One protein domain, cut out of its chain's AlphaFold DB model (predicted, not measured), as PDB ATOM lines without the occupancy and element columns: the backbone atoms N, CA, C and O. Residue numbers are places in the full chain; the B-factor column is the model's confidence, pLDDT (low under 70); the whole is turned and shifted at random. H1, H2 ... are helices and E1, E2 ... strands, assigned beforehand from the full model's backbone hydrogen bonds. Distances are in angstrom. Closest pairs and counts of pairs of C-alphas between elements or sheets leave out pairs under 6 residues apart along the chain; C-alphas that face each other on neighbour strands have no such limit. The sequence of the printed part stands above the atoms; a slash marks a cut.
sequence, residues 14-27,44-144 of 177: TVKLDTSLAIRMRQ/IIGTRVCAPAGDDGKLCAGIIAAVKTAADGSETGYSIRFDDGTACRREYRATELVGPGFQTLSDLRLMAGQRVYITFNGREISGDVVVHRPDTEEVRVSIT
ATOM      1  N   THR A  14      34.400 -40.056  11.513       77.75
ATOM      2  CA  THR A  14      33.804 -39.820  10.197       77.75
ATOM      3  C   THR A  14      34.407 -38.563   9.597       77.75
ATOM      4  O   THR A  14      34.231 -37.480  10.150       77.75
ATOM      5  N   VAL A  15      35.080 -38.696   8.459       75.00
ATOM      6  CA  VAL A  15      35.622 -37.564   7.700       75.00
ATOM      7  C   VAL A  15      34.729 -37.306   6.495       75.00
ATOM      8  O   VAL A  15      34.313 -38.249   5.821       75.00
ATOM      9  N   LYS A  16      34.417 -36.033   6.251       75.12
ATOM     10  CA  LYS A  16      33.762 -35.565   5.027       75.12
ATOM     11  C   LYS A  16      34.829 -35.196   4.008       75.12
ATOM     12  O   LYS A  16      35.766 -34.483   4.361       75.12
ATOM     13  N   LEU A  17      34.699 -35.704   2.792       71.69
ATOM     14  CA  LEU A  17      35.677 -35.538   1.725       71.69
ATOM     15  C   LEU A  17      34.971 -35.244   0.408       71.69
ATOM     16  O   LEU A  17      33.959 -35.884   0.113       71.69
ATOM     17  N   ASP A  18      35.568 -34.368  -0.391       69.00
ATOM     18  CA  ASP A  18      35.227 -34.218  -1.802       69.00
ATOM     19  C   ASP A  18      35.797 -35.403  -2.596       69.00
ATOM     20  O   ASP A  18      36.983 -35.756  -2.468       69.00
ATOM     21  N   THR A  19      34.945 -36.035  -3.409       59.97
ATOM     22  CA  THR A  19      35.270 -37.212  -4.240       59.97
ATOM     23  C   THR A  19      36.520 -37.013  -5.095       59.97
ATOM     24  O   THR A  19      37.335 -37.927  -5.224       59.97
ATOM     25  N   SER A  20      36.677 -35.814  -5.653       55.41
ATOM     26  CA  SER A  20      37.694 -35.472  -6.646       55.41
ATOM     27  C   SER A  20      39.093 -35.253  -6.061       55.41
ATOM     28  O   SER A  20      40.083 -35.435  -6.772       55.41
ATOM     29  N   LEU A  21      39.206 -34.893  -4.776       53.19
ATOM     30  CA  LEU A  21      40.464 -34.381  -4.220       53.19
ATOM     31  C   LEU A  21      41.128 -35.318  -3.208       53.19
ATOM     32  O   LEU A  21      42.359 -35.373  -3.130       53.19
ATOM     33  N   ALA A  22      40.340 -36.071  -2.440       58.78
ATOM     34  CA  ALA A  22      40.868 -36.752  -1.260       58.78
ATOM     35  C   ALA A  22      40.739 -38.277  -1.274       58.78
ATOM     36  O   ALA A  22      41.414 -38.932  -0.478       58.78
ATOM     37  N   ILE A  23      39.917 -38.850  -2.157       68.56
ATOM     38  CA  ILE A  23      39.635 -40.287  -2.164       68.56
ATOM     39  C   ILE A  23      40.380 -40.979  -3.296       68.56
ATOM     40  O   ILE A  23      40.248 -40.648  -4.470       68.56
ATOM     41  N   ARG A  24      41.159 -41.998  -2.935       74.31
ATOM     42  CA  ARG A  24      41.863 -42.866  -3.877       74.31
ATOM     43  C   ARG A  24      41.526 -44.322  -3.595       74.31
ATOM     44  O   ARG A  24      41.316 -44.732  -2.454       74.31
ATOM     45  N   MET A  25      41.518 -45.133  -4.645       72.69
ATOM     46  CA  MET A  25      41.543 -46.588  -4.507       72.69
ATOM     47  C   MET A  25      42.987 -47.066  -4.341       72.69
ATOM     48  O   MET A  25      43.930 -46.357  -4.696       72.69
ATOM     49  N   ARG A  26      43.182 -48.285  -3.823       66.12
ATOM     50  CA  ARG A  26      44.513 -48.883  -3.630       66.12
ATOM     51  C   ARG A  26      45.216 -49.163  -4.966       66.12
ATOM     52  O   ARG A  26      45.243 -50.297  -5.445       66.12
ATOM     53  N   GLN A  27      45.842 -48.142  -5.540       55.50
ATOM     54  CA  GLN A  27      46.584 -48.243  -6.802       55.50
ATOM     55  C   GLN A  27      48.074 -48.564  -6.607       55.50
ATOM     56  O   GLN A  27      48.804 -48.719  -7.583       55.50
ATOM     57  N   ILE A  44      49.900 -53.570 -20.683       78.81
ATOM     58  CA  ILE A  44      48.716 -53.303 -19.851       78.81
ATOM     59  C   ILE A  44      48.460 -54.466 -18.870       78.81
ATOM     60  O   ILE A  44      47.840 -54.282 -17.829       78.81
ATOM     61  N   ILE A  45      49.011 -55.653 -19.159       86.31
ATOM     62  CA  ILE A  45      49.123 -56.770 -18.213       86.31
ATOM     63  C   ILE A  45      50.044 -56.375 -17.060       86.31
ATOM     64  O   ILE A  45      51.147 -55.874 -17.284       86.31
ATOM     65  N   GLY A  46      49.605 -56.645 -15.835       85.44
ATOM     66  CA  GLY A  46      50.281 -56.246 -14.602       85.44
ATOM     67  C   GLY A  46      49.869 -54.866 -14.088       85.44
ATOM     68  O   GLY A  46      50.239 -54.507 -12.968       85.44
ATOM     69  N   THR A  47      49.074 -54.104 -14.846       85.62
ATOM     70  CA  THR A  47      48.510 -52.835 -14.371       85.62
ATOM     71  C   THR A  47      47.497 -53.088 -13.259       85.62
ATOM     72  O   THR A  47      46.656 -53.984 -13.358       85.62
ATOM     73  N   ARG A  48      47.580 -52.287 -12.190       86.19
ATOM     74  CA  ARG A  48      46.619 -52.272 -11.082       86.19
ATOM     75  C   ARG A  48      45.387 -51.479 -11.483       86.19
ATOM     76  O   ARG A  48      45.506 -50.316 -11.862       86.19
ATOM     77  N   VAL A  49      44.226 -52.096 -11.347       88.00
ATOM     78  CA  VAL A  49      42.927 -51.477 -11.617       88.00
ATOM     79  C   VAL A  49      41.940 -51.849 -10.521       88.00
ATOM     80  O   VAL A  49      42.197 -52.732  -9.698       88.00
ATOM     81  N   CYS A  50      40.811 -51.158 -10.488       89.31
ATOM     82  CA  CYS A  50      39.671 -51.510  -9.662       89.31
ATOM     83  C   CYS A  50      38.489 -51.870 -10.554       89.31
ATOM     84  O   CYS A  50      38.269 -51.221 -11.574       89.31
ATOM     85  N   ALA A  51      37.765 -52.917 -10.174       90.00
ATOM     86  CA  ALA A  51      36.630 -53.437 -10.928       90.00
ATOM     87  C   ALA A  51      35.590 -54.043  -9.967       90.00
ATOM     88  O   ALA A  51      35.962 -54.459  -8.862       90.00
ATOM     89  N   PRO A  52      34.302 -54.091 -10.343       88.81
ATOM     90  CA  PRO A  52      33.254 -54.644  -9.490       88.81
ATOM     91  C   PRO A  52      33.367 -56.173  -9.391       88.81
ATOM     92  O   PRO A  52      33.091 -56.894 -10.345       88.81
ATOM     93  N   ALA A  53      33.765 -56.687  -8.222       83.81
ATOM     94  CA  ALA A  53      34.012 -58.123  -8.012       83.81
ATOM     95  C   ALA A  53      32.761 -58.941  -7.643       83.81
ATOM     96  O   ALA A  53      32.831 -60.166  -7.568       83.81
ATOM     97  N   GLY A  54      31.596 -58.320  -7.490       80.62
ATOM     98  CA  GLY A  54      30.346 -59.007  -7.164       80.62
ATOM     99  C   GLY A  54      29.132 -58.117  -7.395       80.62
ATOM    100  O   GLY A  54      29.275 -56.992  -7.877       80.62
ATOM    101  N   ASP A  55      27.962 -58.621  -7.017       80.38
ATOM    102  CA  ASP A  55      26.676 -57.943  -7.228       80.38
ATOM    103  C   ASP A  55      26.478 -56.729  -6.303       80.38
ATOM    104  O   ASP A  55      25.649 -55.862  -6.565       80.38
ATOM    105  N   ASP A  56      27.306 -56.607  -5.261       81.44
ATOM    106  CA  ASP A  56      27.288 -55.499  -4.297       81.44
ATOM    107  C   ASP A  56      27.708 -54.143  -4.899       81.44
ATOM    108  O   ASP A  56      27.679 -53.119  -4.212       81.44
ATOM    109  N   GLY A  57      28.205 -54.122  -6.141       80.56
ATOM    110  CA  GLY A  57      28.699 -52.912  -6.809       80.56
ATOM    111  C   GLY A  57      29.963 -52.305  -6.183       80.56
ATOM    112  O   GLY A  57      30.388 -51.217  -6.570       80.56
ATOM    113  N   LYS A  58      30.582 -52.989  -5.213       85.19
ATOM    114  CA  LYS A  58      31.852 -52.577  -4.606       85.19
ATOM    115  C   LYS A  58      33.006 -52.856  -5.556       85.19
ATOM    116  O   LYS A  58      33.132 -53.943  -6.120       85.19
ATOM    117  N   LEU A  59      33.886 -51.874  -5.678       86.50
ATOM    118  CA  LEU A  59      35.124 -51.999  -6.416       86.50
ATOM    119  C   LEU A  59      36.184 -52.710  -5.582       86.50
ATOM    120  O   LEU A  59      36.576 -52.258  -4.504       86.50
ATOM    121  N   CYS A  60      36.728 -53.778  -6.147       86.88
ATOM    122  CA  CYS A  60      37.877 -54.472  -5.595       86.88
ATOM    123  C   CYS A  60      39.122 -54.140  -6.410       86.88
ATOM    124  O   CYS A  60      39.072 -53.995  -7.632       86.88
ATOM    125  N   ALA A  61      40.257 -54.025  -5.725       86.50
ATOM    126  CA  ALA A  61      41.538 -53.858  -6.388       86.50
ATOM    127  C   ALA A  61      42.022 -55.197  -6.956       86.50
ATOM    128  O   ALA A  61      41.877 -56.249  -6.329       86.50
ATOM    129  N   GLY A  62      42.623 -55.142  -8.137       88.81
ATOM    130  CA  GLY A  62      43.203 -56.298  -8.797       88.81
ATOM    131  C   GLY A  62      44.251 -55.898  -9.823       88.81
ATOM    132  O   GLY A  62      44.609 -54.725  -9.964       88.81
ATOM    133  N   ILE A  63      44.754 -56.895 -10.541       89.69
ATOM    134  CA  ILE A  63      45.690 -56.710 -11.647       89.69
ATOM    135  C   ILE A  63      45.097 -57.224 -12.951       89.69
ATOM    136  O   ILE A  63      44.418 -58.253 -12.975       89.69
ATOM    137  N   ILE A  64      45.424 -56.553 -14.051       90.31
ATOM    138  CA  ILE A  64      45.140 -57.068 -15.389       90.31
ATOM    139  C   ILE A  64      46.033 -58.287 -15.632       90.31
ATOM    140  O   ILE A  64      47.257 -58.178 -15.678       90.31
ATOM    141  N   ALA A  65      45.422 -59.458 -15.760       90.75
ATOM    142  CA  ALA A  65      46.081 -60.745 -15.945       90.75
ATOM    143  C   ALA A  65      46.135 -61.183 -17.416       90.75
ATOM    144  O   ALA A  65      47.071 -61.881 -17.800       90.75
ATOM    145  N   ALA A  66      45.154 -60.787 -18.232       90.00
ATOM    146  CA  ALA A  66      45.133 -61.044 -19.673       90.00
ATOM    147  C   ALA A  66      44.376 -59.938 -20.426       90.00
ATOM    148  O   ALA A  66      43.512 -59.276 -19.851       90.00
ATOM    149  N   VAL A  67      44.690 -59.771 -21.712       89.38
ATOM    150  CA  VAL A  67      43.943 -58.931 -22.653       89.38
ATOM    151  C   VAL A  67      43.508 -59.803 -23.811       89.38
ATOM    152  O   VAL A  67      44.320 -60.533 -24.380       89.38
ATOM    153  N   LYS A  68      42.231 -59.711 -24.152       88.19
ATOM    154  CA  LYS A  68      41.621 -60.362 -25.298       88.19
ATOM    155  C   LYS A  68      41.221 -59.272 -26.282       88.19
ATOM    156  O   LYS A  68      40.201 -58.612 -26.110       88.19
ATOM    157  N   THR A  69      42.058 -59.065 -27.290       82.19
ATOM    158  CA  THR A  69      41.756 -58.174 -28.410       82.19
ATOM    159  C   THR A  69      41.187 -59.024 -29.531       82.19
ATOM    160  O   THR A  69      41.838 -59.966 -29.984       82.19
ATOM    161  N   ALA A  70      39.961 -58.734 -29.946       77.06
ATOM    162  CA  ALA A  70      39.354 -59.416 -31.072       77.06
ATOM    163  C   ALA A  70      39.937 -58.886 -32.395       77.06
ATOM    164  O   ALA A  70      40.263 -57.705 -32.522       77.06
ATOM    165  N   ALA A  71      40.119 -59.779 -33.371       73.69
ATOM    166  CA  ALA A  71      40.768 -59.461 -34.649       73.69
ATOM    167  C   ALA A  71      39.896 -58.600 -35.581       73.69
ATOM    168  O   ALA A  71      40.407 -57.985 -36.511       73.69
ATOM    169  N   ASP A  72      38.592 -58.553 -35.315       78.88
ATOM    170  CA  ASP A  72      37.586 -57.766 -36.029       78.88
ATOM    171  C   ASP A  72      37.515 -56.300 -35.563       78.88
ATOM    172  O   ASP A  72      36.723 -55.523 -36.089       78.88
ATOM    173  N   GLY A  73      38.338 -55.912 -34.581       66.31
ATOM    174  CA  GLY A  73      38.301 -54.581 -33.977       66.31
ATOM    175  C   GLY A  73      37.163 -54.383 -32.970       66.31
ATOM    176  O   GLY A  73      36.935 -53.249 -32.551       66.31
ATOM    177  N   SER A  74      36.457 -55.449 -32.569       73.56
ATOM    178  CA  SER A  74      35.460 -55.378 -31.494       73.56
ATOM    179  C   SER A  74      36.097 -55.096 -30.119       73.56
ATOM    180  O   SER A  74      37.324 -55.086 -29.961       73.56
ATOM    181  N   GLU A  75      35.257 -54.789 -29.120       75.31
ATOM    182  CA  GLU A  75      35.692 -54.317 -27.798       75.31
ATOM    183  C   GLU A  75      36.759 -55.223 -27.162       75.31
ATOM    184  O   GLU A  75      36.626 -56.443 -27.076       75.31
ATOM    185  N   THR A  76      37.832 -54.599 -26.673       85.12
ATOM    186  CA  THR A  76      38.914 -55.308 -25.987       85.12
ATOM    187  C   THR A  76      38.471 -55.729 -24.588       85.12
ATOM    188  O   THR A  76      38.084 -54.894 -23.770       85.12
ATOM    189  N   GLY A  77      38.565 -57.031 -24.311       90.56
ATOM    190  CA  GLY A  77      38.289 -57.618 -23.004       90.56
ATOM    191  C   GLY A  77      39.538 -57.688 -22.127       90.56
ATOM    192  O   GLY A  77      40.631 -58.020 -22.593       90.56
ATOM    193  N   TYR A  78      39.374 -57.424 -20.836       91.62
ATOM    194  CA  TYR A  78      40.429 -57.457 -19.828       91.62
ATOM    195  C   TYR A  78      40.089 -58.482 -18.754       91.62
ATOM    196  O   TYR A  78      39.049 -58.400 -18.111       91.62
ATOM    197  N   SER A  79      40.983 -59.436 -18.521       92.69
ATOM    198  CA  SER A  79      40.841 -60.408 -17.438       92.69
ATOM    199  C   SER A  79      41.523 -59.871 -16.185       92.69
ATOM    200  O   SER A  79      42.734 -59.647 -16.208       92.69
ATOM    201  N   ILE A  80      40.781 -59.674 -15.097       92.06
ATOM    202  CA  ILE A  80      41.301 -59.157 -13.824       92.06
ATOM    203  C   ILE A  80      41.421 -60.286 -12.808       92.06
ATOM    204  O   ILE A  80      40.490 -61.069 -12.627       92.06
ATOM    205  N   ARG A  81      42.563 -60.338 -12.119       91.88
ATOM    206  CA  ARG A  81      42.765 -61.150 -10.914       91.88
ATOM    207  C   ARG A  81      42.702 -60.237  -9.695       91.88
ATOM    208  O   ARG A  81      43.516 -59.317  -9.597       91.88
ATOM    209  N   PHE A  82      41.749 -60.482  -8.803       89.94
ATOM    210  CA  PHE A  82      41.546 -59.673  -7.604       89.94
ATOM    211  C   PHE A  82      42.531 -60.014  -6.481       89.94
ATOM    212  O   PHE A  82      43.161 -61.071  -6.472       89.94
ATOM    213  N   ASP A  83      42.675 -59.077  -5.543       85.44
ATOM    214  CA  ASP A  83      43.502 -59.222  -4.336       85.44
ATOM    215  C   ASP A  83      42.828 -60.034  -3.217       85.44
ATOM    216  O   ASP A  83      43.430 -60.237  -2.165       85.44
ATOM    217  N   ASP A  84      41.585 -60.474  -3.412       80.44
ATOM    218  CA  ASP A  84      40.774 -61.204  -2.426       80.44
ATOM    219  C   ASP A  84      41.312 -62.612  -2.103       80.44
ATOM    220  O   ASP A  84      40.762 -63.316  -1.262       80.44
ATOM    221  N   GLY A  85      42.404 -63.014  -2.756       73.56
ATOM    222  CA  GLY A  85      43.019 -64.329  -2.611       73.56
ATOM    223  C   GLY A  85      42.326 -65.405  -3.443       73.56
ATOM    224  O   GLY A  85      42.823 -66.530  -3.508       73.56
ATOM    225  N   THR A  86      41.231 -65.071  -4.129       75.62
ATOM    226  CA  THR A  86      40.533 -65.997  -5.009       75.62
ATOM    227  C   THR A  86      41.334 -66.147  -6.304       75.62
ATOM    228  O   THR A  86      41.724 -65.175  -6.949       75.62
ATOM    229  N   ALA A  87      41.571 -67.385  -6.743       75.00
ATOM    230  CA  ALA A  87      42.220 -67.642  -8.035       75.00
ATOM    231  C   ALA A  87      41.320 -67.294  -9.243       75.00
ATOM    232  O   ALA A  87      41.769 -67.352 -10.392       75.00
ATOM    233  N   CYS A  88      40.058 -66.935  -8.989       81.12
ATOM    234  CA  CYS A  88      39.074 -66.569  -9.995       81.12
ATOM    235  C   CYS A  88      39.480 -65.282 -10.714       81.12
ATOM    236  O   CYS A  88      39.839 -64.272 -10.107       81.12
ATOM    237  N   ARG A  89      39.383 -65.329 -12.041       88.75
ATOM    238  CA  ARG A  89      39.515 -64.156 -12.900       88.75
ATOM    239  C   ARG A  89      38.149 -63.790 -13.447       88.75
ATOM    240  O   ARG A  89      37.350 -64.682 -13.724       88.75
ATOM    241  N   ARG A  90      37.906 -62.499 -13.641       90.75
ATOM    242  CA  ARG A  90      36.694 -62.012 -14.309       90.75
ATOM    243  C   ARG A  90      37.056 -61.120 -15.489       90.75
ATOM    244  O   ARG A  90      38.085 -60.448 -15.454       90.75
ATOM    245  N   GLU A  91      36.248 -61.186 -16.541       92.00
ATOM    246  CA  GLU A  91      36.397 -60.378 -17.749       92.00
ATOM    247  C   GLU A  91      35.633 -59.059 -17.613       92.00
ATOM    248  O   GLU A  91      34.524 -59.042 -17.087       92.00
ATOM    249  N   TYR A  92      36.247 -57.974 -18.083       92.12
ATOM    250  CA  TYR A  92      35.716 -56.614 -18.033       92.12
ATOM    251  C   TYR A  92      36.037 -55.863 -19.318       92.12
ATOM    252  O   TYR A  92      37.035 -56.147 -19.988       92.12
ATOM    253  N   ARG A  93      35.238 -54.846 -19.617       90.69
ATOM    254  CA  ARG A  93      35.516 -53.833 -20.638       90.69
ATOM    255  C   ARG A  93      36.342 -52.689 -20.062       90.69
ATOM    256  O   ARG A  93      36.396 -52.485 -18.851       90.69
ATOM    257  N   ALA A  94      36.945 -51.879 -20.933       87.31
ATOM    258  CA  ALA A  94      37.666 -50.675 -20.502       87.31
ATOM    259  C   ALA A  94      36.771 -49.715 -19.689       87.31
ATOM    260  O   ALA A  94      37.227 -49.122 -18.714       87.31
ATOM    261  N   THR A  95      35.487 -49.630 -20.048       87.25
ATOM    262  CA  THR A  95      34.443 -48.828 -19.384       87.25
ATOM    263  C   THR A  95      33.940 -49.424 -18.070       87.25
ATOM    264  O   THR A  95      32.976 -48.928 -17.500       87.25
ATOM    265  N   GLU A  96      34.545 -50.500 -17.577       88.44
ATOM    266  CA  GLU A  96      34.228 -51.088 -16.268       88.44
ATOM    267  C   GLU A  96      35.434 -51.053 -15.324       88.44
ATOM    268  O   GLU A  96      35.318 -51.344 -14.134       88.44
ATOM    269  N   LEU A  97      36.604 -50.685 -15.850       87.94
ATOM    270  CA  LEU A  97      37.842 -50.603 -15.094       87.94
ATOM    271  C   LEU A  97      38.091 -49.169 -14.636       87.94
ATOM    272  O   LEU A  97      37.862 -48.213 -15.374       87.94
ATOM    273  N   VAL A  98      38.610 -49.040 -13.419       86.94
ATOM    274  CA  VAL A  98      39.052 -47.772 -12.836       86.94
ATOM    275  C   VAL A  98      40.551 -47.836 -12.581       86.94
ATOM    276  O   VAL A  98      41.037 -48.740 -11.896       86.94
ATOM    277  N   GLY A  99      41.304 -46.877 -13.112       83.25
ATOM    278  CA  GLY A  99      42.760 -46.843 -12.978       83.25
ATOM    279  C   GLY A  99      43.461 -46.125 -14.131       83.25
ATOM    280  O   GLY A  99      42.808 -45.589 -15.022       83.25
ATOM    281  N   PRO A 100      44.805 -46.100 -14.137       78.06
ATOM    282  CA  PRO A 100      45.576 -45.433 -15.185       78.06
ATOM    283  C   PRO A 100      45.252 -45.989 -16.580       78.06
ATOM    284  O   PRO A 100      45.431 -47.182 -16.822       78.06
ATOM    285  N   GLY A 101      44.803 -45.126 -17.497       79.88
ATOM    286  CA  GLY A 101      44.382 -45.521 -18.851       79.88
ATOM    287  C   GLY A 101      42.958 -46.084 -18.946       79.88
ATOM    288  O   GLY A 101      42.574 -46.568 -20.006       79.88
ATOM    289  N   PHE A 102      42.190 -46.011 -17.856       85.94
ATOM    290  CA  PHE A 102      40.785 -46.405 -17.760       85.94
ATOM    291  C   PHE A 102      39.973 -45.284 -17.091       85.94
ATOM    292  O   PHE A 102      40.444 -44.148 -17.007       85.94
ATOM    293  N   GLN A 103      38.763 -45.583 -16.615       82.69
ATOM    294  CA  GLN A 103      37.920 -44.587 -15.954       82.69
ATOM    295  C   GLN A 103      38.544 -44.063 -14.661       82.69
ATOM    296  O   GLN A 103      39.391 -44.709 -14.027       82.69
ATOM    297  N   THR A 104      38.085 -42.884 -14.252       74.38
ATOM    298  CA  THR A 104      38.509 -42.233 -13.015       74.38
ATOM    299  C   THR A 104      37.461 -42.403 -11.916       74.38
ATOM    300  O   THR A 104      36.333 -42.815 -12.167       74.38
ATOM    301  N   LEU A 105      37.836 -42.118 -10.665       69.00
ATOM    302  CA  LEU A 105      36.896 -42.194  -9.538       69.00
ATOM    303  C   LEU A 105      35.833 -41.095  -9.569       69.00
ATOM    304  O   LEU A 105      34.780 -41.283  -8.968       69.00
ATOM    305  N   SER A 106      36.095 -39.993 -10.274       65.69
ATOM    306  CA  SER A 106      35.132 -38.909 -10.471       65.69
ATOM    307  C   SER A 106      33.863 -39.385 -11.177       65.69
ATOM    308  O   SER A 106      32.788 -38.862 -10.914       65.69
ATOM    309  N   ASP A 107      33.974 -40.425 -12.004       64.38
ATOM    310  CA  ASP A 107      32.865 -40.960 -12.796       64.38
ATOM    311  C   ASP A 107      32.048 -42.022 -12.037       64.38
ATOM    312  O   ASP A 107      31.110 -42.601 -12.589       64.38
ATOM    313  N   LEU A 108      32.393 -42.319 -10.774       71.88
ATOM    314  CA  LEU A 108      31.862 -43.479 -10.062       71.88
ATOM    315  C   LEU A 108      31.168 -43.159  -8.738       71.88
ATOM    316  O   LEU A 108      31.649 -42.417  -7.881       71.88
ATOM    317  N   ARG A 109      30.057 -43.861  -8.496       78.31
ATOM    318  CA  ARG A 109      29.361 -43.834  -7.210       78.31
ATOM    319  C   ARG A 109      29.990 -44.831  -6.238       78.31
ATOM    320  O   ARG A 109      29.810 -46.037  -6.362       78.31
ATOM    321  N   LEU A 110      30.690 -44.319  -5.229       83.06
ATOM    322  CA  LEU A 110      31.182 -45.136  -4.117       83.06
ATOM    323  C   LEU A 110      30.031 -45.765  -3.314       83.06
ATOM    324  O   LEU A 110      29.109 -45.067  -2.888       83.06
ATOM    325  N   MET A 111      30.124 -47.074  -3.081       86.25
ATOM    326  CA  MET A 111      29.162 -47.839  -2.284       86.25
ATOM    327  C   MET A 111      29.497 -47.795  -0.789       86.25
ATOM    328  O   MET A 111      30.664 -47.724  -0.404       86.25
ATOM    329  N   ALA A 112      28.483 -47.898   0.073       85.00
ATOM    330  CA  ALA A 112      28.705 -48.049   1.509       85.00
ATOM    331  C   ALA A 112      29.490 -49.343   1.815       85.00
ATOM    332  O   ALA A 112      29.263 -50.396   1.218       85.00
ATOM    333  N   GLY A 113      30.449 -49.263   2.734       85.12
ATOM    334  CA  GLY A 113      31.420 -50.312   3.036       85.12
ATOM    335  C   GLY A 113      32.545 -50.454   2.005       85.12
ATOM    336  O   GLY A 113      33.330 -51.394   2.107       85.12
ATOM    337  N   GLN A 114      32.637 -49.572   1.003       87.06
ATOM    338  CA  GLN A 114      33.771 -49.548   0.078       87.06
ATOM    339  C   GLN A 114      35.039 -49.108   0.812       87.06
ATOM    340  O   GLN A 114      35.087 -48.013   1.374       87.06
ATOM    341  N   ARG A 115      36.095 -49.923   0.736       85.38
ATOM    342  CA  ARG A 115      37.413 -49.547   1.252       85.38
ATOM    343  C   ARG A 115      38.044 -48.493   0.344       85.38
ATOM    344  O   ARG A 115      38.207 -48.734  -0.854       85.38
ATOM    345  N   VAL A 116      38.439 -47.367   0.926       85.81
ATOM    346  CA  VAL A 116      39.103 -46.242   0.259       85.81
ATOM    347  C   VAL A 116      40.353 -45.805   1.021       85.81
ATOM    348  O   VAL A 116      40.532 -46.132   2.194       85.81
ATOM    349  N   TYR A 117      41.229 -45.069   0.344       82.88
ATOM    350  CA  TYR A 117      42.458 -44.508   0.896       82.88
ATOM    351  C   TYR A 117      42.389 -42.995   0.790       82.88
ATOM    352  O   TYR A 117      42.111 -42.457  -0.282       82.88
ATOM    353  N   ILE A 118      42.620 -42.322   1.910       83.19
ATOM    354  CA  ILE A 118      42.467 -40.877   2.028       83.19
ATOM    355  C   ILE A 118      43.721 -40.283   2.651       83.19
ATOM    356  O   ILE A 118      44.416 -40.944   3.422       83.19
ATOM    357  N   THR A 119      44.015 -39.027   2.331       81.44
ATOM    358  CA  THR A 119      45.047 -38.275   3.054       81.44
ATOM    359  C   THR A 119      44.388 -37.491   4.180       81.44
ATOM    360  O   THR A 119      43.597 -36.589   3.927       81.44
ATOM    361  N   PHE A 120      44.715 -37.831   5.424       77.19
ATOM    362  CA  PHE A 120      44.212 -37.170   6.626       77.19
ATOM    363  C   PHE A 120      45.398 -36.781   7.510       77.19
ATOM    364  O   PHE A 120      46.256 -37.612   7.807       77.19
ATOM    365  N   ASN A 121      45.484 -35.504   7.896       76.56
ATOM    366  CA  ASN A 121      46.603 -34.948   8.672       76.56
ATOM    367  C   ASN A 121      47.990 -35.268   8.075       76.56
ATOM    368  O   ASN A 121      48.923 -35.640   8.787       76.56
ATOM    369  N   GLY A 122      48.116 -35.178   6.746       79.44
ATOM    370  CA  GLY A 122      49.369 -35.445   6.029       79.44
ATOM    371  C   GLY A 122      49.775 -36.923   5.956       79.44
ATOM    372  O   GLY A 122      50.874 -37.222   5.496       79.44
ATOM    373  N   ARG A 123      48.917 -37.856   6.392       79.25
ATOM    374  CA  ARG A 123      49.156 -39.306   6.313       79.25
ATOM    375  C   ARG A 123      48.113 -39.990   5.433       79.25
ATOM    376  O   ARG A 123      46.932 -39.660   5.500       79.25
ATOM    377  N   GLU A 124      48.547 -40.964   4.634       81.00
ATOM    378  CA  GLU A 124      47.631 -41.870   3.932       81.00
ATOM    379  C   GLU A 124      47.057 -42.864   4.944       81.00
ATOM    380  O   GLU A 124      47.801 -43.601   5.592       81.00
ATOM    381  N   ILE A 125      45.736 -42.881   5.068       82.94
ATOM    382  CA  ILE A 125      45.007 -43.812   5.922       82.94
ATOM    383  C   ILE A 125      43.919 -44.511   5.112       82.94
ATOM    384  O   ILE A 125      43.370 -43.957   4.159       82.94
ATOM    385  N   SER A 126      43.606 -45.744   5.494       85.44
ATOM    386  CA  SER A 126      42.477 -46.475   4.930       85.44
ATOM    387  C   SER A 126      41.201 -46.197   5.720       85.44
ATOM    388  O   SER A 126      41.237 -46.124   6.948       85.44
ATOM    389  N   GLY A 127      40.072 -46.130   5.026       87.38
ATOM    390  CA  GLY A 127      38.753 -45.994   5.628       87.38
ATOM    391  C   GLY A 127      37.678 -46.713   4.828       87.38
ATOM    392  O   GLY A 127      37.927 -47.167   3.713       87.38
ATOM    393  N   ASP A 128      36.494 -46.825   5.412       89.50
ATOM    394  CA  ASP A 128      35.320 -47.431   4.792       89.50
ATOM    395  C   ASP A 128      34.274 -46.354   4.507       89.50
ATOM    396  O   ASP A 128      33.928 -45.556   5.379       89.50
ATOM    397  N   VAL A 129      33.763 -46.311   3.280       88.56
ATOM    398  CA  VAL A 129      32.713 -45.364   2.890       88.56
ATOM    399  C   VAL A 129      31.451 -45.656   3.697       88.56
ATOM    400  O   VAL A 129      30.945 -46.771   3.700       88.56
ATOM    401  N   VAL A 130      30.917 -44.650   4.376       89.69
ATOM    402  CA  VAL A 130      29.643 -44.728   5.100       89.69
ATOM    403  C   VAL A 130      28.504 -44.327   4.171       89.69
ATOM    404  O   VAL A 130      27.492 -45.015   4.087       89.69
ATOM    405  N   VAL A 131      28.671 -43.213   3.459       86.69
ATOM    406  CA  VAL A 131      27.685 -42.703   2.504       86.69
ATOM    407  C   VAL A 131      28.364 -41.810   1.472       86.69
ATOM    408  O   VAL A 131      29.340 -41.130   1.785       86.69
ATOM    409  N   HIS A 132      27.820 -41.803   0.258       85.69
ATOM    410  CA  HIS A 132      28.215 -40.915  -0.827       85.69
ATOM    411  C   HIS A 132      26.978 -40.171  -1.354       85.69
ATOM    412  O   HIS A 132      26.000 -40.806  -1.763       85.69
ATOM    413  N   ARG A 133      27.027 -38.835  -1.304       84.56
ATOM    414  CA  ARG A 133      26.020 -37.890  -1.803       84.56
ATOM    415  C   ARG A 133      26.536 -37.233  -3.092       84.56
ATOM    416  O   ARG A 133      27.318 -36.290  -2.999       84.56
ATOM    417  N   PRO A 134      26.168 -37.745  -4.280       77.50
ATOM    418  CA  PRO A 134      26.690 -37.239  -5.552       77.50
ATOM    419  C   PRO A 134      26.180 -35.830  -5.887       77.50
ATOM    420  O   PRO A 134      26.854 -35.089  -6.585       77.50
ATOM    421  N   ASP A 135      25.018 -35.449  -5.359       80.31
ATOM    422  CA  ASP A 135      24.413 -34.122  -5.477       80.31
ATOM    423  C   ASP A 135      25.260 -33.010  -4.845       80.31
ATOM    424  O   ASP A 135      25.235 -31.874  -5.311       80.31
ATOM    425  N   THR A 136      26.024 -33.340  -3.803       81.88
ATOM    426  CA  THR A 136      26.895 -32.395  -3.091       81.88
ATOM    427  C   THR A 136      28.369 -32.789  -3.151       81.88
ATOM    428  O   THR A 136      29.146 -32.273  -2.356       81.88
ATOM    429  N   GLU A 137      28.726 -33.767  -3.993       73.44
ATOM    430  CA  GLU A 137      30.057 -34.399  -4.067       73.44
ATOM    431  C   GLU A 137      30.640 -34.839  -2.699       73.44
ATOM    432  O   GLU A 137      31.846 -35.033  -2.548       73.44
ATOM    433  N   GLU A 138      29.780 -35.063  -1.693       81.94
ATOM    434  CA  GLU A 138      30.194 -35.352  -0.314       81.94
ATOM    435  C   GLU A 138      30.293 -36.863  -0.096       81.94
ATOM    436  O   GLU A 138      29.310 -37.604  -0.211       81.94
ATOM    437  N   VAL A 139      31.464 -37.329   0.330       83.25
ATOM    438  CA  VAL A 139      31.659 -38.700   0.810       83.25
ATOM    439  C   VAL A 139      32.007 -38.678   2.285       83.25
ATOM    440  O   VAL A 139      32.946 -38.014   2.723       83.25
ATOM    441  N   ARG A 140      31.273 -39.466   3.066       87.19
ATOM    442  CA  ARG A 140      31.580 -39.718   4.471       87.19
ATOM    443  C   ARG A 140      32.340 -41.024   4.581       87.19
ATOM    444  O   ARG A 140      31.835 -42.060   4.158       87.19
ATOM    445  N   VAL A 141      33.524 -40.981   5.178       87.38
ATOM    446  CA  VAL A 141      34.397 -42.146   5.362       87.38
ATOM    447  C   VAL A 141      34.636 -42.375   6.847       87.38
ATOM    448  O   VAL A 141      35.008 -41.450   7.565       87.38
ATOM    449  N   SER A 142      34.426 -43.607   7.296       88.38
ATOM    450  CA  SER A 142      34.805 -44.086   8.620       88.38
ATOM    451  C   SER A 142      36.275 -44.484   8.603       88.38
ATOM    452  O   SER A 142      36.678 -45.356   7.833       88.38
ATOM    453  N   ILE A 143      37.082 -43.844   9.440       86.06
ATOM    454  CA  ILE A 143      38.508 -44.135   9.587       86.06
ATOM    455  C   ILE A 143      38.836 -44.544  11.019       86.06
ATOM    456  O   ILE A 143      38.239 -44.046  11.976       86.06
ATOM    457  N   THR A 144      39.848 -45.393  11.160       81.38
ATOM    458  CA  THR A 144      40.503 -45.651  12.445       81.38
ATOM    459  C   THR A 144      41.762 -44.786  12.510       81.38
ATOM    460  O   THR A 144      42.666 -44.990  11.697       81.38
TER     461      THR A 144
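Overview. This is residues 14 to 27 and 44 to 144 of the 177 residues of the protein "Zinc finger protein" of Sipha flava (yellow sugarcane aphid) (UniProt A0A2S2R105). Two small lobes, each a strongly twisted sheet of four strands, sit at opposite ends of an elongated shape and are joined by a long winding link, residues 94 to 114. One lobe is the sheet E1 E8 E7 E6, curled like part of a barrel, with the short helix H1 on it; the other is the sheet E2 E3 E4 E5, from which the loop between E3 and E4 reaches out at the far end. The printed part has 115 residues, in the order E1 H1 E2 E3 E4 E5 E6 E7 E8, and both sheets are antiparallel. The class is mostly strand; the whole is compact, with a radius of gyration of the C-alphas of 15.1 A, and spans 48 by 31 by 28 A.

Arrangement. E1, residues 14 to 18, is an edge strand, antiparallel to E8, residues 138 to 143, with N 15 and O 141 2.9 A apart. E8 and E7, residues 123 to 133, form a hairpin, with N 142 and O 128 at 2.8 A. E7 bends by 80 degrees at residue 130 and forms a hairpin with E6, residues 115 to 120, the other edge strand, with N 118 and O 125 at 2.9 A. E6, E7 and E8 are a meander, each strand the antiparallel neighbour of the one before. H1, residues 19 to 22, is on this sheet at a height of 7.4 A, only just over none of its strands, with 2 C-alphas falling on E8; the closest C-alphas of H1 and E6 are those of Ala 22 and Ile 118, 5.5 A apart. H1 is too short for an O i to N i+4 pair, and its one O i to N i+3 pair is not within hydrogen-bond range. Residues 23 to 24 pair antiparallel with residues 117 to 118 of E6. The second meander is E2, residues 48 to 52, E3, residues 59 to 68, E4, residues 77 to 82, and E5, residues 89 to 93. Its hairpins have N 49 and O 62 at 3.0 A, N 63 and O 81 at 2.9 A, and N 92 and O 78 at 2.8 A. E3 bends by 76 degrees at residue 62. E3 and E6 are only just apart, their closest C-alphas 8.4 A from each other.

Along the chain. E1 begins at C-alpha 14, (33.804, -39.820, 10.197). E7 is 24.6 A long, E3 21.6 A, and E4 15.9 A. E3 begins at C-alpha 59, (35.124, -51.999, -6.416), and E8 ends at C-alpha 143, (38.508, -44.135, 9.587).

Size, cuts and confidence. The C-alphas farthest apart, of Asp 72 and Asn 121, are 51.0 A from each other. Residues 28 to 43 are not printed, and C-alphas 27 and 44 are 14.2 A apart across the cut. The link from E5 to E6 is long, at 21 residues. The mean pLDDT of the printed part is 81.5; residues 18 to 23, 26 to 27, 73 and 105 to 107 are under 70.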